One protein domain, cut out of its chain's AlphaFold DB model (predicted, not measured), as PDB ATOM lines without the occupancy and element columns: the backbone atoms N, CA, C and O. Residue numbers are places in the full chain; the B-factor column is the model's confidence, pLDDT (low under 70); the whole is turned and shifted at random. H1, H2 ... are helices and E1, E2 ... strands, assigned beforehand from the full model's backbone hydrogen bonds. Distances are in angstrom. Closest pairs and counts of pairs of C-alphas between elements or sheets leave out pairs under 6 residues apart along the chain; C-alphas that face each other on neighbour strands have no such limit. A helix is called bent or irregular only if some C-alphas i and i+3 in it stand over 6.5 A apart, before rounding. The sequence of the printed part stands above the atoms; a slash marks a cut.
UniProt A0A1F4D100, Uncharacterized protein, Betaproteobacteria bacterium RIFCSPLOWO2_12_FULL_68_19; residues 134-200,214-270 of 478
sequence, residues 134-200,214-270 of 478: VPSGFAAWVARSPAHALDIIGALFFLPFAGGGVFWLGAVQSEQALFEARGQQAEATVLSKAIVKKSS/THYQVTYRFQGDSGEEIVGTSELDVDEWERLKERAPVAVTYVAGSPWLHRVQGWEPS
ATOM      1  N   VAL A 134      47.830  10.716  12.187       53.16
ATOM      2  CA  VAL A 134      48.164  11.297  10.887       53.16
ATOM      3  C   VAL A 134      49.636  10.960  10.667       53.16
ATOM      4  O   VAL A 134      50.433  11.297  11.553       53.16
ATOM      5  N   PRO A 135      50.021  10.278   9.569       60.44
ATOM      6  CA  PRO A 135      51.423  10.001   9.309       60.44
ATOM      7  C   PRO A 135      52.169  11.310   9.521       60.44
ATOM      8  O   PRO A 135      51.781  12.323   8.936       60.44
ATOM      9  N   SER A 136      53.149  11.341  10.422       65.75
ATOM     10  CA  SER A 136      53.765  12.600  10.869       65.75
ATOM     11  C   SER A 136      54.270  13.431   9.683       65.75
ATOM     12  O   SER A 136      54.216  14.658   9.711       65.75
ATOM     13  N   GLY A 137      54.638  12.760   8.586       70.25
ATOM     14  CA  GLY A 137      54.923  13.361   7.287       70.25
ATOM     15  C   GLY A 137      53.758  14.139   6.659       70.25
ATOM     16  O   GLY A 137      53.990  15.239   6.174       70.25
ATOM     17  N   PHE A 138      52.522  13.634   6.694       62.56
ATOM     18  CA  PHE A 138      51.344  14.323   6.152       62.56
ATOM     19  C   PHE A 138      50.939  15.521   7.011       62.56
ATOM     20  O   PHE A 138      50.767  16.609   6.472       62.56
ATOM     21  N   ALA A 139      50.876  15.379   8.341       66.50
ATOM     22  CA  ALA A 139      50.594  16.516   9.226       66.50
ATOM     23  C   ALA A 139      51.661  17.609   9.079       66.50
ATOM     24  O   ALA A 139      51.338  18.784   8.917       66.50
ATOM     25  N   ALA A 140      52.941  17.220   9.046       70.38
ATOM     26  CA  ALA A 140      54.042  18.150   8.830       70.38
ATOM     27  C   ALA A 140      54.060  18.741   7.412       70.38
ATOM     28  O   ALA A 140      54.620  19.818   7.225       70.38
ATOM     29  N   TRP A 141      53.493  18.059   6.415       74.06
ATOM     30  CA  TRP A 141      53.355  18.561   5.048       74.06
ATOM     31  C   TRP A 141      52.191  19.551   4.921       74.06
ATOM     32  O   TRP A 141      52.399  20.645   4.400       74.06
ATOM     33  N   VAL A 142      51.016  19.237   5.481       68.69
ATOM     34  CA  VAL A 142      49.872  20.165   5.560       68.69
ATOM     35  C   VAL A 142      50.250  21.407   6.367       68.69
ATOM     36  O   VAL A 142      49.959  22.517   5.940       68.69
ATOM     37  N   ALA A 143      50.967  21.248   7.483       69.38
ATOM     38  CA  ALA A 143      51.456  22.373   8.278       69.38
ATOM     39  C   ALA A 143      52.523  23.205   7.544       69.38
ATOM     40  O   ALA A 143      52.572  24.422   7.707       69.38
ATOM     41  N   ARG A 144      53.372  22.575   6.715       76.12
ATOM     42  CA  ARG A 144      54.371  23.284   5.895       76.12
ATOM     43  C   ARG A 144      53.748  24.031   4.717       76.12
ATOM     44  O   ARG A 144      54.265  25.084   4.350       76.12
ATOM     45  N   SER A 145      52.670  23.499   4.142       72.75
ATOM     46  CA  SER A 145      52.085  23.989   2.891       72.75
ATOM     47  C   SER A 145      50.555  23.841   2.856       72.75
ATOM     48  O   SER A 145      50.027  23.125   1.998       72.75
ATOM     49  N   PRO A 146      49.806  24.536   3.731       66.00
ATOM     50  CA  PRO A 146      48.353  24.372   3.840       66.00
ATOM     51  C   PRO A 146      47.610  24.746   2.549       66.00
ATOM     52  O   PRO A 146      46.601  24.129   2.218       66.00
ATOM     53  N   ALA A 147      48.148  25.690   1.770       63.75
ATOM     54  CA  ALA A 147      47.614  26.036   0.453       63.75
ATOM     55  C   ALA A 147      47.660  24.841  -0.517       63.75
ATOM     56  O   ALA A 147      46.642  24.485  -1.095       63.75
ATOM     57  N   HIS A 148      48.797  24.143  -0.614       67.38
ATOM     58  CA  HIS A 148      48.932  22.985  -1.507       67.38
ATOM     59  C   HIS A 148      48.075  21.792  -1.083       67.38
ATOM     60  O   HIS A 148      47.600  21.046  -1.936       67.38
ATOM     61  N   ALA A 149      47.842  21.621   0.221       68.00
ATOM     62  CA  ALA A 149      46.926  20.603   0.719       68.00
ATOM     63  C   ALA A 149      45.481  20.870   0.271       68.00
ATOM     64  O   ALA A 149      44.820  19.960  -0.227       68.00
ATOM     65  N   LEU A 150      45.014  22.116   0.385       64.94
ATOM     66  CA  LEU A 150      43.684  22.516  -0.080       64.94
ATOM     67  C   LEU A 150      43.539  22.395  -1.598       64.94
ATOM     68  O   LEU A 150      42.501  21.930  -2.064       64.94
ATOM     69  N   ASP A 151      44.581  22.734  -2.355       63.38
ATOM     70  CA  ASP A 151      44.583  22.590  -3.813       63.38
ATOM     71  C   ASP A 151      44.418  21.130  -4.232       63.38
ATOM     72  O   ASP A 151      43.615  20.822  -5.106       63.38
ATOM     73  N   ILE A 152      45.154  20.218  -3.589       68.81
ATOM     74  CA  ILE A 152      45.124  18.788  -3.912       68.81
ATOM     75  C   ILE A 152      43.788  18.166  -3.501       68.81
ATOM     76  O   ILE A 152      43.210  17.409  -4.276       68.81
ATOM     77  N   ILE A 153      43.265  18.504  -2.318       67.88
ATOM     78  CA  ILE A 153      41.959  18.010  -1.852       67.88
ATOM     79  C   ILE A 153      40.841  18.530  -2.759       67.88
ATOM     80  O   ILE A 153      39.977  17.764  -3.180       67.88
ATOM     81  N   GLY A 154      40.885  19.817  -3.098       64.25
ATOM     82  CA  GLY A 154      39.954  20.445  -4.020       64.25
ATOM     83  C   GLY A 154      40.002  19.830  -5.415       64.25
ATOM     84  O   GLY A 154      38.968  19.455  -5.965       64.25
ATOM     85  N   ALA A 155      41.204  19.647  -5.964       66.12
ATOM     86  CA  ALA A 155      41.396  18.988  -7.248       66.12
ATOM     87  C   ALA A 155      40.820  17.568  -7.218       66.12
ATOM     88  O   ALA A 155      39.997  17.245  -8.060       66.12
ATOM     89  N   LEU A 156      41.157  16.752  -6.214       65.06
ATOM     90  CA  LEU A 156      40.638  15.384  -6.075       65.06
ATOM     91  C   LEU A 156      39.109  15.324  -5.940       65.06
ATOM     92  O   LEU A 156      38.504  14.357  -6.392       65.06
ATOM     93  N   PHE A 157      38.488  16.348  -5.350       65.12
ATOM     94  CA  PHE A 157      37.036  16.430  -5.206       65.12
ATOM     95  C   PHE A 157      36.331  16.810  -6.508       65.12
ATOM     96  O   PHE A 157      35.327  16.202  -6.869       65.12
ATOM     97  N   PHE A 158      36.838  17.823  -7.214       66.75
ATOM     98  CA  PHE A 158      36.140  18.410  -8.359       66.75
ATOM     99  C   PHE A 158      36.565  17.825  -9.712       66.75
ATOM    100  O   PHE A 158      35.767  17.868 -10.651       66.75
ATOM    101  N   LEU A 159      37.755  17.212  -9.827       67.94
ATOM    102  CA  LEU A 159      38.176  16.531 -11.061       67.94
ATOM    103  C   LEU A 159      37.211  15.419 -11.488       67.94
ATOM    104  O   LEU A 159      36.922  15.351 -12.675       67.94
ATOM    105  N   PRO A 160      36.691  14.558 -10.589       69.88
ATOM    106  CA  PRO A 160      35.739  13.520 -10.977       69.88
ATOM    107  C   PRO A 160      34.420  14.093 -11.500       69.88
ATOM    108  O   PRO A 160      33.830  13.516 -12.406       69.88
ATOM    109  N   PHE A 161      33.972  15.241 -10.983       64.69
ATOM    110  CA  PHE A 161      32.776  15.925 -11.488       64.69
ATOM    111  C   PHE A 161      33.019  16.548 -12.861       64.69
ATOM    112  O   PHE A 161      32.210  16.364 -13.767       64.69
ATOM    113  N   ALA A 162      34.147  17.240 -13.038       67.75
ATOM    114  CA  ALA A 162      34.520  17.820 -14.324       67.75
ATOM    115  C   ALA A 162      34.782  16.728 -15.375       67.75
ATOM    116  O   ALA A 162      34.225  16.770 -16.465       67.75
ATOM    117  N   GLY A 163      35.570  15.712 -15.024       70.19
ATOM    118  CA  GLY A 163      35.879  14.563 -15.871       70.19
ATOM    119  C   GLY A 163      34.651  13.707 -16.167       70.19
ATOM    120  O   GLY A 163      34.465  13.304 -17.307       70.19
ATOM    121  N   GLY A 164      33.774  13.498 -15.183       69.50
ATOM    122  CA  GLY A 164      32.482  12.841 -15.371       69.50
ATOM    123  C   GLY A 164      31.582  13.627 -16.320       69.50
ATOM    124  O   GLY A 164      31.038  13.042 -17.248       69.50
ATOM    125  N   GLY A 165      31.496  14.951 -16.159       68.81
ATOM    126  CA  GLY A 165      30.767  15.833 -17.072       68.81
ATOM    127  C   GLY A 165      31.308  15.783 -18.503       68.81
ATOM    128  O   GLY A 165      30.529  15.618 -19.435       68.81
ATOM    129  N   VAL A 166      32.632  15.850 -18.682       72.44
ATOM    130  CA  VAL A 166      33.287  15.728 -19.999       72.44
ATOM    131  C   VAL A 166      33.076  14.342 -20.605       72.44
ATOM    132  O   VAL A 166      32.751  14.246 -21.783       72.44
ATOM    133  N   PHE A 167      33.229  13.270 -19.825       75.50
ATOM    134  CA  PHE A 167      33.000  11.902 -20.290       75.50
ATOM    135  C   PHE A 167      31.552  11.705 -20.739       75.50
ATOM    136  O   PHE A 167      31.313  11.160 -21.811       75.50
ATOM    137  N   TRP A 168      30.587  12.179 -19.949       73.75
ATOM    138  CA  TRP A 168      29.167  12.060 -20.269       73.75
ATOM    139  C   TRP A 168      28.793  12.907 -21.487       73.75
ATOM    140  O   TRP A 168      28.084  12.430 -22.366       73.75
ATOM    141  N   LEU A 169      29.329  14.128 -21.588       74.81
ATOM    142  CA  LEU A 169      29.180  14.967 -22.777       74.81
ATOM    143  C   LEU A 169      29.776  14.284 -24.012       74.81
ATOM    144  O   LEU A 169      29.139  14.264 -25.057       74.81
ATOM    145  N   GLY A 170      30.959  13.680 -23.883       77.19
ATOM    146  CA  GLY A 170      31.595  12.910 -24.948       77.19
ATOM    147  C   GLY A 170      30.781  11.680 -25.347       77.19
ATOM    148  O   GLY A 170      30.663  11.407 -26.536       77.19
ATOM    149  N   ALA A 171      30.164  10.981 -24.393       74.50
ATOM    150  CA  ALA A 171      29.270   9.860 -24.671       74.50
ATOM    151  C   ALA A 171      28.037  10.318 -25.465       74.50
ATOM    152  O   ALA A 171      27.798   9.799 -26.554       74.50
ATOM    153  N   VAL A 172      27.336  11.356 -24.993       76.62
ATOM    154  CA  VAL A 172      26.174  11.939 -25.690       76.62
ATOM    155  C   VAL A 172      26.563  12.447 -27.079       76.62
ATOM    156  O   VAL A 172      25.873  12.174 -28.055       76.62
ATOM    157  N   GLN A 173      27.698  13.139 -27.198       82.31
ATOM    158  CA  GLN A 173      28.184  13.647 -28.478       82.31
ATOM    159  C   GLN A 173      28.612  12.516 -29.419       82.31
ATOM    160  O   GLN A 173      28.404  12.624 -30.622       82.31
ATOM    161  N   SER A 174      29.176  11.423 -28.899       83.56
ATOM    162  CA  SER A 174      29.539  10.253 -29.704       83.56
ATOM    163  C   SER A 174      28.311   9.517 -30.231       83.56
ATOM    164  O   SER A 174      28.300   9.132 -31.396       83.56
ATOM    165  N   GLU A 175      27.253   9.386 -29.425       84.19
ATOM    166  CA  GLU A 175      25.969   8.848 -29.880       84.19
ATOM    167  C   GLU A 175      25.353   9.762 -30.942       84.19
ATOM    168  O   GLU A 175      24.980   9.289 -32.013       84.19
ATOM    169  N   GLN A 176      25.325  11.077 -30.698       86.12
ATOM    170  CA  GLN A 176      24.843  12.067 -31.663       86.12
ATOM    171  C   GLN A 176      25.608  11.973 -32.992       86.12
ATOM    172  O   GLN A 176      24.986  11.864 -34.044       86.12
ATOM    173  N   ALA A 177      26.943  11.927 -32.945       88.19
ATOM    174  CA  ALA A 177      27.797  11.804 -34.122       88.19
ATOM    175  C   ALA A 177      27.600  10.464 -34.850       88.19
ATOM    176  O   ALA A 177      27.653  10.421 -36.076       88.19
ATOM    177  N   LEU A 178      27.339   9.372 -34.122       90.25
ATOM    178  CA  LEU A 178      26.981   8.084 -34.720       90.25
ATOM    179  C   LEU A 178      25.643   8.168 -35.463       90.25
ATOM    180  O   LEU A 178      25.555   7.690 -36.592       90.25
ATOM    181  N   PHE A 179      24.628   8.805 -34.876       91.81
ATOM    182  CA  PHE A 179      23.346   9.035 -35.546       91.81
ATOM    183  C   PHE A 179      23.460  10.017 -36.721       91.81
ATOM    184  O   PHE A 179      22.762   9.850 -37.711       91.81
ATOM    185  N   GLU A 180      24.333  11.019 -36.663       92.06
ATOM    186  CA  GLU A 180      24.557  11.937 -37.786       92.06
ATOM    187  C   GLU A 180      25.310  11.258 -38.936       92.06
ATOM    188  O   GLU A 180      24.956  11.428 -40.099       92.06
ATOM    189  N   ALA A 181      26.332  10.458 -38.622       94.81
ATOM    190  CA  ALA A 181      27.174   9.816 -39.627       94.81
ATOM    191  C   ALA A 181      26.547   8.551 -40.231       94.81
ATOM    192  O   ALA A 181      26.836   8.207 -41.376       94.81
ATOM    193  N   ARG A 182      25.760   7.810 -39.444       96.38
ATOM    194  CA  ARG A 182      25.245   6.472 -39.799       96.38
ATOM    195  C   ARG A 182      23.762   6.284 -39.500       96.38
ATOM    196  O   ARG A 182      23.264   5.163 -39.614       96.38
ATOM    197  N   GLY A 183      23.069   7.340 -39.086       95.81
ATOM    198  CA  GLY A 183      21.638   7.283 -38.843       95.81
ATOM    199  C   GLY A 183      20.891   7.016 -40.136       95.81
ATOM    200  O   GLY A 183      21.033   7.744 -41.116       95.81
ATOM    201  N   GLN A 184      20.074   5.977 -40.122       97.12
ATOM    202  CA  GLN A 184      19.077   5.706 -41.138       97.12
ATOM    203  C   GLN A 184      17.698   5.934 -40.534       97.12
ATOM    204  O   GLN A 184      17.463   5.669 -39.354       97.12
ATOM    205  N   GLN A 185      16.793   6.477 -41.340       97.12
ATOM    206  CA  GLN A 185      15.401   6.634 -40.951       97.12
ATOM    207  C   GLN A 185      14.621   5.399 -41.394       97.12
ATOM    208  O   GLN A 185      14.741   4.968 -42.538       97.12
ATOM    209  N   ALA A 186      13.803   4.867 -40.495       97.44
ATOM    210  CA  ALA A 186      12.798   3.863 -40.802       97.44
ATOM    211  C   ALA A 186      11.429   4.325 -40.302       97.44
ATOM    212  O   ALA A 186      11.304   5.018 -39.288       97.44
ATOM    213  N   GLU A 187      10.394   3.898 -41.015       97.88
ATOM    214  CA  GLU A 187       9.019   4.010 -40.553       97.88
ATOM    215  C   GLU A 187       8.738   2.857 -39.587       97.88
ATOM    216  O   GLU A 187       8.752   1.681 -39.956       97.88
ATOM    217  N   ALA A 188       8.519   3.192 -38.322       97.75
ATOM    218  CA  ALA A 188       8.113   2.241 -37.308       97.75
ATOM    219  C   ALA A 188       6.595   2.266 -37.135       97.75
ATOM    220  O   ALA A 188       5.960   3.304 -37.250       97.75
ATOM    221  N   THR A 189       5.993   1.138 -36.781       97.81
ATOM    222  CA  THR A 189       4.604   1.081 -36.322       97.81
ATOM    223  C   THR A 189       4.576   1.141 -34.801       97.81
ATOM    224  O   THR A 189       5.198   0.308 -34.135       97.81
ATOM    225  N   VAL A 190       3.827   2.085 -34.230       97.56
ATOM    226  CA  VAL A 190       3.594   2.138 -32.780       97.56
ATOM    227  C   VAL A 190       2.814   0.893 -32.354       97.56
ATOM    228  O   VAL A 190       1.691   0.673 -32.799       97.56
ATOM    229  N   LEU A 191       3.394   0.070 -31.483       93.44
ATOM    230  CA  LEU A 191       2.756  -1.142 -30.972       93.44
ATOM    231  C   LEU A 191       1.857  -0.844 -29.774       93.44
ATOM    232  O   LEU A 191       0.725  -1.318 -29.730       93.44
ATOM    233  N   SER A 192       2.364  -0.077 -28.808       92.94
ATOM    234  CA  SER A 192       1.618   0.266 -27.599       92.94
ATOM    235  C   SER A 192       2.122   1.547 -26.959       92.94
ATOM    236  O   SER A 192       3.290   1.921 -27.095       92.94
ATOM    237  N   LYS A 193       1.238   2.189 -26.202       95.12
ATOM    238  CA  LYS A 193       1.538   3.368 -25.395       95.12
ATOM    239  C   LYS A 193       1.301   3.063 -23.918       95.12
ATOM    240  O   LYS A 193       0.271   2.509 -23.550       95.12
ATOM    241  N   ALA A 194       2.240   3.435 -23.054       88.12
ATOM    242  CA  ALA A 194       2.140   3.197 -21.618       88.12
ATOM    243  C   ALA A 194       2.509   4.443 -20.811       88.12
ATOM    244  O   ALA A 194       3.496   5.115 -21.094       88.12
ATOM    245  N   ILE A 195       1.735   4.713 -19.761       89.19
ATOM    246  CA  ILE A 195       2.068   5.708 -18.741       89.19
ATOM    247  C   ILE A 195       2.671   4.955 -17.556       89.19
ATOM    248  O   ILE A 195       1.967   4.267 -16.814       89.19
ATOM    249  N   VAL A 196       3.982   5.075 -17.374       82.62
ATOM    250  CA  VAL A 196       4.721   4.405 -16.305       82.62
ATOM    251  C   VAL A 196       4.958   5.390 -15.171       82.62
ATOM    252  O   VAL A 196       5.797   6.281 -15.254       82.62
ATOM    253  N   LYS A 197       4.244   5.214 -14.061       78.62
ATOM    254  CA  LYS A 197       4.515   5.967 -12.832       78.62
ATOM    255  C   LYS A 197       5.662   5.294 -12.083       78.62
ATOM    256  O   LYS A 197       5.471   4.225 -11.503       78.62
ATOM    257  N   LYS A 198       6.855   5.891 -12.086       67.25
ATOM    258  CA  LYS A 198       7.977   5.435 -11.256       67.25
ATOM    259  C   LYS A 198       7.899   6.127  -9.902       67.25
ATOM    260  O   LYS A 198       7.919   7.348  -9.807       67.25
ATOM    261  N   SER A 199       7.818   5.344  -8.834       60.31
ATOM    262  CA  SER A 199       8.082   5.844  -7.489       60.31
ATOM    263  C   SER A 199       9.597   5.923  -7.297       60.31
ATOM    264  O   SER A 199      10.298   4.918  -7.400       60.31
ATOM    265  N   SER A 200      10.132   7.111  -7.023       56.56
ATOM    266  CA  SER A 200      11.537   7.247  -6.634       56.56
ATOM    267  C   SER A 200      11.686   6.839  -5.158       56.56
ATOM    268  O   SER A 200      11.445   7.618  -4.239       56.56
ATOM    269  N   THR A 214       5.942  10.559 -13.553       77.94
ATOM    270  CA  THR A 214       5.181   9.948 -14.646       77.94
ATOM    271  C   THR A 214       6.063   9.949 -15.884       77.94
ATOM    272  O   THR A 214       6.543  11.001 -16.283       77.94
ATOM    273  N   HIS A 215       6.300   8.771 -16.450       81.12
ATOM    274  CA  HIS A 215       7.097   8.567 -17.653       81.12
ATOM    275  C   HIS A 215       6.174   8.083 -18.767       81.12
ATOM    276  O   HIS A 215       5.407   7.137 -18.561       81.12
ATOM    277  N   TYR A 216       6.242   8.708 -19.934       89.25
ATOM    278  CA  TYR A 216       5.419   8.346 -21.080       89.25
ATOM    279  C   TYR A 216       6.247   7.476 -22.014       89.25
ATOM    280  O   TYR A 216       7.237   7.915 -22.584       89.25
ATOM    281  N   GLN A 217       5.887   6.202 -22.117       92.50
ATOM    282  CA  GLN A 217       6.629   5.227 -22.904       92.50
ATOM    283  C   GLN A 217       5.838   4.821 -24.137       92.50
ATOM    284  O   GLN A 217       4.626   4.589 -24.077       92.50
ATOM    285  N   VAL A 218       6.543   4.703 -25.255       94.75
ATOM    286  CA  VAL A 218       6.020   4.125 -26.485       94.75
ATOM    287  C   VAL A 218       6.842   2.898 -26.845       94.75
ATOM    288  O   VAL A 218       8.071   2.937 -26.843       94.75
ATOM    289  N   THR A 219       6.158   1.802 -27.152       93.31
ATOM    290  CA  THR A 219       6.760   0.615 -27.757       93.31
ATOM    291  C   THR A 219       6.410   0.628 -29.232       93.31
ATOM    292  O   THR A 219       5.253   0.830 -29.597       93.31
ATOM    293  N   TYR A 220       7.394   0.418 -30.089       97.06
ATOM    294  CA  TYR A 220       7.239   0.499 -31.537       97.06
ATOM    295  C   TYR A 220       8.072  -0.574 -32.215       97.06
ATOM    296  O   TYR A 220       8.950  -1.182 -31.608       97.06
ATOM    297  N   ARG A 221       7.773  -0.818 -33.484       97.31
ATOM    298  CA  ARG A 221       8.433  -1.837 -34.286       97.31
ATOM    299  C   ARG A 221       8.835  -1.288 -35.637       97.31
ATOM    300  O   ARG A 221       7.992  -0.691 -36.293       97.31
ATOM    301  N   PHE A 222      10.046  -1.579 -36.085       97.88
ATOM    302  CA  PHE A 222      10.526  -1.251 -37.429       97.88
ATOM    303  C   PHE A 222      11.362  -2.399 -38.001       97.88
ATOM    304  O   PHE A 222      11.663  -3.354 -37.283       97.88
ATOM    305  N   GLN A 223      11.699  -2.324 -39.287       97.75
ATOM    306  CA  GLN A 223      12.658  -3.235 -39.912       97.75
ATOM    307  C   GLN A 223      14.025  -2.561 -40.021       97.75
ATOM    308  O   GLN A 223      14.102  -1.405 -40.441       97.75
ATOM    309  N   GLY A 224      15.076  -3.274 -39.614       95.62
ATOM    310  CA  GLY A 224      16.466  -2.860 -39.801       95.62
ATOM    311  C   GLY A 224      16.925  -2.990 -41.255       95.62
ATOM    312  O   GLY A 224      16.195  -3.470 -42.124       95.62
ATOM    313  N   ASP A 225      18.168  -2.594 -41.522       95.31
ATOM    314  CA  ASP A 225      18.775  -2.637 -42.855       95.31
ATOM    315  C   ASP A 225      19.014  -4.063 -43.379       95.31
ATOM    316  O   ASP A 225      19.016  -4.268 -44.593       95.31
ATOM    317  N   SER A 226      19.132  -5.063 -42.498       93.69
ATOM    318  CA  SER A 226      19.155  -6.485 -42.882       93.69
ATOM    319  C   SER A 226      17.773  -7.158 -42.927       93.69
ATOM    320  O   SER A 226      17.686  -8.366 -43.150       93.69
ATOM    321  N   GLY A 227      16.686  -6.389 -42.791       95.38
ATOM    322  CA  GLY A 227      15.307  -6.884 -42.848       95.38
ATOM    323  C   GLY A 227      14.808  -7.543 -41.556       95.38
ATOM    324  O   GLY A 227      13.691  -8.062 -41.522       95.38
ATOM    325  N   GLU A 228      15.604  -7.532 -40.488       92.31
ATOM    326  CA  GLU A 228      15.205  -8.010 -39.170       92.31
ATOM    327  C   GLU A 228      14.167  -7.090 -38.525       92.31
ATOM    328  O   GLU A 228      14.208  -5.865 -38.642       92.31
ATOM    329  N   GLU A 229      13.222  -7.696 -37.813       95.19
ATOM    330  CA  GLU A 229      12.189  -6.981 -37.079       95.19
ATOM    331  C   GLU A 229      12.711  -6.572 -35.701       95.19
ATOM    332  O   GLU A 229      13.094  -7.415 -34.888       95.19
ATOM    333  N   ILE A 230      12.684  -5.274 -35.413       93.75
ATOM    334  CA  ILE A 230      13.212  -4.715 -34.169       93.75
ATOM    335  C   ILE A 230      12.076  -4.082 -33.403       93.75
ATOM    336  O   ILE A 230      11.328  -3.259 -33.935       93.75
ATOM    337  N   VAL A 231      11.961  -4.455 -32.130       91.69
ATOM    338  CA  VAL A 231      11.009  -3.837 -31.213       91.69
ATOM    339  C   VAL A 231      11.753  -2.923 -30.257       91.69
ATOM    340  O   VAL A 231      12.536  -3.375 -29.426       91.69
ATOM    341  N   GLY A 232      11.456  -1.638 -30.380       88.00
ATOM    342  CA  GLY A 232      12.005  -0.580 -29.562       88.00
ATOM    343  C   GLY A 232      11.065  -0.118 -28.471       88.00
ATOM    344  O   GLY A 232       9.844  -0.252 -28.574       88.00
ATOM    345  N   THR A 233      11.634   0.465 -27.420       90.06
ATOM    346  CA  THR A 233      10.884   1.259 -26.443       90.06
ATOM    347  C   THR A 233      11.602   2.580 -26.236       90.06
ATOM    348  O   THR A 233      12.806   2.596 -25.998       90.06
ATOM    349  N   SER A 234      10.868   3.685 -26.321       90.81
ATOM    350  CA  SER A 234      11.385   5.025 -26.034       90.81
ATOM    351  C   SER A 234      10.528   5.708 -24.984       90.81
ATOM    352  O   SER A 234       9.315   5.503 -24.915       90.81
ATOM    353  N   GLU A 235      11.186   6.509 -24.156       87.38
ATOM    354  CA  GLU A 235      10.528   7.456 -23.269       87.38
ATOM    355  C   GLU A 235      10.423   8.785 -24.012       87.38
ATOM    356  O   GLU A 235      11.419   9.279 -24.540       87.38
ATOM    357  N   LEU A 236       9.209   9.303 -24.102       88.88
ATOM    358  CA  LEU A 236       8.883  10.525 -24.817       88.88
ATOM    359  C   LEU A 236       8.411  11.581 -23.830       88.88
ATOM    360  O   LEU A 236       7.932  11.258 -22.735       88.88
ATOM    361  N   ASP A 237       8.505  12.835 -24.255       85.50
ATOM    362  CA  ASP A 237       7.731  13.881 -23.608       85.50
ATOM    363  C   ASP A 237       6.222  13.595 -23.751       85.50
ATOM    364  O   ASP A 237       5.789  12.870 -24.658       85.50
ATOM    365  N   VAL A 238       5.413  14.133 -22.835       86.50
ATOM    366  CA  VAL A 238       3.955  13.963 -22.865       86.50
ATOM    367  C   VAL A 238       3.361  14.411 -24.201       86.50
ATOM    368  O   VAL A 238       2.524  13.694 -24.750       86.50
ATOM    369  N   ASP A 239       3.849  15.516 -24.772       83.50
ATOM    370  CA  ASP A 239       3.323  16.092 -26.009       83.50
ATOM    371  C   ASP A 239       3.589  15.174 -27.208       83.50
ATOM    372  O   ASP A 239       2.712  14.917 -28.041       83.50
ATOM    373  N   GLU A 240       4.804  14.635 -27.295       89.38
ATOM    374  CA  GLU A 240       5.182  13.684 -28.337       89.38
ATOM    375  C   GLU A 240       4.417  12.376 -28.184       89.38
ATOM    376  O   GLU A 240       3.869  11.847 -29.155       89.38
ATOM    377  N   TRP A 241       4.323  11.872 -26.954       94.69
ATOM    378  CA  TRP A 241       3.592  10.653 -26.661       94.69
ATOM    379  C   TRP A 241       2.116  10.783 -27.032       94.69
ATOM    380  O   TRP A 241       1.576   9.876 -27.659       94.69
ATOM    381  N   GLU A 242       1.447  11.888 -26.691       92.44
ATOM    382  CA  GLU A 242       0.031  12.119 -27.001       92.44
ATOM    383  C   GLU A 242      -0.248  12.193 -28.506       92.44
ATOM    384  O   GLU A 242      -1.257  11.642 -28.957       92.44
ATOM    385  N   ARG A 243       0.666  12.777 -29.291       93.31
ATOM    386  CA  ARG A 243       0.559  12.848 -30.760       93.31
ATOM    387  C   ARG A 243       0.608  11.475 -31.427       93.31
ATOM    388  O   ARG A 243      -0.018  11.278 -32.472       93.31
ATOM    389  N   LEU A 244       1.317  10.517 -30.833       95.19
ATOM    390  CA  LEU A 244       1.380   9.156 -31.354       95.19
ATOM    391  C   LEU A 244       0.065   8.409 -31.113       95.19
ATOM    392  O   LEU A 244      -0.503   8.428 -30.020       95.19
ATOM    393  N   LYS A 245      -0.401   7.684 -32.130       96.75
ATOM    394  CA  LYS A 245      -1.535   6.757 -32.019       96.75
ATOM    395  C   LYS A 245      -1.025   5.328 -32.122       96.75
ATOM    396  O   LYS A 245      -0.107   5.049 -32.886       96.75
ATOM    397  N   GLU A 246      -1.620   4.411 -31.366       95.38
ATOM    398  CA  GLU A 246      -1.306   2.990 -31.525       95.38
ATOM    399  C   GLU A 246      -1.634   2.538 -32.951       95.38
ATOM    400  O   GLU A 246      -2.647   2.943 -33.525       95.38
ATOM    401  N   ARG A 247      -0.756   1.711 -33.525       96.50
ATOM    402  CA  ARG A 247      -0.755   1.258 -34.926       96.50
ATOM    403  C   ARG A 247      -0.527   2.349 -35.973       96.50
ATOM    404  O   ARG A 247      -0.558   2.035 -37.159       96.50
ATOM    405  N   ALA A 248      -0.295   3.598 -35.570       97.12
ATOM    406  CA  ALA A 248       0.123   4.637 -36.499       97.12
ATOM    407  C   ALA A 248       1.630   4.541 -36.779       97.12
ATOM    408  O   ALA A 248       2.385   4.025 -35.941       97.12
ATOM    409  N   PRO A 249       2.067   5.035 -37.946       97.69
ATOM    410  CA  PRO A 249       3.480   5.130 -38.246       97.69
ATOM    411  C   PRO A 249       4.159   6.224 -37.414       97.69
ATOM    412  O   PRO A 249       3.562   7.256 -37.102       97.69
ATOM    413  N   VAL A 250       5.419   5.992 -37.057       97.06
ATOM    414  CA  VAL A 250       6.306   6.932 -36.372       97.06
ATOM    415  C   VAL A 250       7.702   6.830 -36.973       97.06
ATOM    416  O   VAL A 250       8.215   5.736 -37.196       97.06
ATOM    417  N   ALA A 251       8.327   7.970 -37.244       97.50
ATOM    418  CA  ALA A 251       9.689   7.995 -37.748       97.50
ATOM    419  C   ALA A 251      10.680   7.647 -36.628       97.50
ATOM    420  O   ALA A 251      10.674   8.244 -35.547       97.50
ATOM    421  N   VAL A 252      11.547   6.677 -36.899       96.75
ATOM    422  CA  VAL A 252      12.620   6.246 -36.002       96.75
ATOM    423  C   VAL A 252      13.935   6.415 -36.732       96.75
ATOM    424  O   VAL A 252      14.066   6.042 -37.893       96.75
ATOM    425  N   THR A 253      14.925   6.975 -36.045       96.62
ATOM    426  CA  THR A 253      16.307   6.973 -36.525       96.62
ATOM    427  C   THR A 253      17.058   5.855 -35.817       96.62
ATOM    428  O   THR A 253      17.051   5.809 -34.588       96.62
ATOM    429  N   TYR A 254      17.710   4.972 -36.565       96.19
ATOM    430  CA  TYR A 254      18.555   3.898 -36.036       96.19
ATOM    431  C   TYR A 254      19.947   3.942 -36.666       96.19
ATOM    432  O   TYR A 254      20.136   4.553 -37.714       96.19
ATOM    433  N   VAL A 255      20.938   3.326 -36.029       95.94
ATOM    434  CA  VAL A 255      22.303   3.240 -36.569       95.94
ATOM    435  C   VAL A 255      22.448   1.966 -37.406       95.94
ATOM    436  O   VAL A 255      22.247   0.868 -36.888       95.94
ATOM    437  N   ALA A 256      22.825   2.100 -38.683       93.56
ATOM    438  CA  ALA A 256      23.037   0.955 -39.579       93.56
ATOM    439  C   ALA A 256      24.065  -0.044 -39.009       93.56
ATOM    440  O   ALA A 256      25.112   0.362 -38.487       93.56
ATOM    441  N   GLY A 257      23.760  -1.344 -39.078       91.25
ATOM    442  CA  GLY A 257      24.563  -2.418 -38.471       91.25
ATOM    443  C   GLY A 257      24.544  -2.474 -36.934       91.25
ATOM    444  O   GLY A 257      25.208  -3.322 -36.333       91.25
ATOM    445  N   SER A 258      23.822  -1.579 -36.259       91.25
ATOM    446  CA  SER A 258      23.566  -1.642 -34.814       91.25
ATOM    447  C   SER A 258      22.173  -1.104 -34.490       91.25
ATOM    448  O   SER A 258      22.037  -0.132 -33.750       91.25
ATOM    449  N   PRO A 259      21.112  -1.708 -35.034       90.75
ATOM    450  CA  PRO A 259      19.794  -1.087 -35.041       90.75
ATOM    451  C   PRO A 259      19.069  -1.159 -33.682       90.75
ATOM    452  O   PRO A 259      18.043  -0.517 -33.483       90.75
ATOM    453  N   TRP A 260      19.652  -1.839 -32.687       88.44
ATOM    454  CA  TRP A 260      19.296  -1.661 -31.273       88.44
ATOM    455  C   TRP A 260      19.680  -0.275 -30.725       88.44
ATOM    456  O   TRP A 260      19.152   0.129 -29.691       88.44
ATOM    457  N   LEU A 261      20.547   0.487 -31.400       89.81
ATOM    458  CA  LEU A 261      20.743   1.921 -31.171       89.81
ATOM    459  C   LEU A 261      19.754   2.684 -32.047       89.81
ATOM    460  O   LEU A 261      19.987   2.913 -33.233       89.81
ATOM    461  N   HIS A 262      18.630   3.054 -31.451       93.62
ATOM    462  CA  HIS A 262      17.510   3.664 -32.147       93.62
ATOM    463  C   HIS A 262      16.825   4.692 -31.247       93.62
ATOM    464  O   HIS A 262      16.816   4.553 -30.024       93.62
ATOM    465  N   ARG A 263      16.256   5.729 -31.860       92.25
ATOM    466  CA  ARG A 263      15.503   6.788 -31.183       92.25
ATOM    467  C   ARG A 263      14.314   7.222 -32.030       92.25
ATOM    468  O   ARG A 263      14.422   7.325 -33.252       92.25
ATOM    469  N   VAL A 264      13.184   7.481 -31.381       94.31
ATOM    470  CA  VAL A 264      12.030   8.120 -32.026       94.31
ATOM    471  C   VAL A 264      12.400   9.563 -32.383       94.31
ATOM    472  O   VAL A 264      13.069  10.248 -31.609       94.31
ATOM    473  N   GLN A 265      12.019  10.012 -33.578       88.75
ATOM    474  CA  GLN A 265      12.284  11.379 -34.023       88.75
ATOM    475  C   GLN A 265      11.571  12.388 -33.109       88.75
ATOM    476  O   GLN A 265      10.383  12.230 -32.845       88.75
ATOM    477  N   GLY A 266      12.300  13.410 -32.650       77.75
ATOM    478  CA  GLY A 266      11.820  14.395 -31.669       77.75
ATOM    479  C   GLY A 266      12.467  14.257 -30.285       77.75
ATOM    480  O   GLY A 266      12.602  15.237 -29.560       77.75
ATOM    481  N   TRP A 267      13.039  13.085 -29.983       75.75
ATOM    482  CA  TRP A 267      13.771  12.876 -28.738       75.75
ATOM    483  C   TRP A 267      15.051  13.726 -28.671       75.75
ATOM    484  O   TRP A 267      16.054  13.423 -29.327       75.75
ATOM    485  N   GLU A 268      15.034  14.776 -27.847       68.81
ATOM    486  CA  GLU A 268      16.233  15.524 -27.479       68.81
ATOM    487  C   GLU A 268      16.898  14.889 -26.245       68.81
ATOM    488  O   GLU A 268      16.270  14.773 -25.187       68.81
ATOM    489  N   PRO A 269      18.186  14.496 -26.324       66.81
ATOM    490  CA  PRO A 269      18.921  14.071 -25.143       66.81
ATOM    491  C   PRO A 269      18.901  15.201 -24.111       66.81
ATOM    492  O   PRO A 269      19.222  16.344 -24.429       66.81
ATOM    493  N   SER A 270      18.562  14.915 -22.854       64.50
ATOM    494  CA  SER A 270      18.544  15.953 -21.823       64.50
ATOM    495  C   SER A 270      19.973  16.436 -21.515       64.50
ATOM    496  O   SER A 270      20.686  15.840 -20.701       64.50
TER     497      SER A 270
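AT A GLANCE: This is residues 134 to 200 and 214 to 270 of the 478 residues of an uncharacterized protein of Betaproteobacteria bacterium RIFCSPLOWO2_12_FULL_68_19 (UniProt A0A1F4D100). A long, bent helix, H2, runs like a stalk from a small head, a strongly twisted sheet of five strands curled like part of a barrel, with the short helix H3 on it; residues 151 to 171 of H2 stick out from the head. At the far end of H2 the short helix H1 makes a corner with it. The printed part has 124 residues, three named helices and five named strands, in the order H1 H2 E1 E2 E3 H3 E4 E5; the sheet, E3 E2 E1 E4 E5, is antiparallel throughout and the class is mixed, helices and strands. The whole is extended, with a radius of gyration of the C-alphas of 23.4 A, a rod spanning 72 by 35 by 21 A.

IN THESE COORDINATES: Find C-alpha 136 at (53.765, 12.600, 10.869), where H1, residues 136 to 144, begins. H2, residues 146 to 182, was assigned as one helix by its hydrogen bonds but is bent, with C-alphas 157 and 160 6.6 A apart; its arms are H2a, residues 146 to 157, 16.5 A long, and H2b, residues 160 to 182, 31.5 A long. E1, residues 183 to 199, is 34.2 A long and bends by 98 degrees at residue 186. Past the cut come E2, residues 214 to 223, 29.5 A; E3, residues 229 to 236, 21.6 A; H3, residues 238 to 243, 8.7 A; E4, residues 249 to 255, 19.0 A; and E5, residues 258 to 264, 15.4 A, ending at C-alpha 264, (12.030, 8.120, -32.026).

HOW THE PARTS SIT: Start at the folded sheet, one sheet bent back on itself: E3 and E2 face E4 and E5, with E1 as the hinge. E1 pairs with E4 over residues 183 to 189, as at N 186 and O 252, 2.9 A, and with E2 over residues 189 to 197, as at N 194 and O 217, 2.8 A. In the hairpin of E2 and E3, look at N 232 and O 220, 2.8 A; in that of E4 and E5, at N 263 and O 253, 2.8 A. H2b is on the sheet, over E4 and E5; its closest C-alpha pair with E4 is Arg 182 and Val 255, 5.4 A. H3 is on the same face, at a height over the sheet of 8.0 A. In H1, H2a, H2b and H3 every O i to N i+4 pair is within hydrogen-bond range.

THE WHOLE: The two C-alphas farthest apart, Ala 140 and Arg 247, are 72.1 A apart. Residues 201 to 213 are not printed, and C-alphas 200 and 214 are 10.6 A apart across the cut. The links printed whole are tight. The mean pLDDT of the printed part is 83.2; among the residues under 70 are 146 to 162.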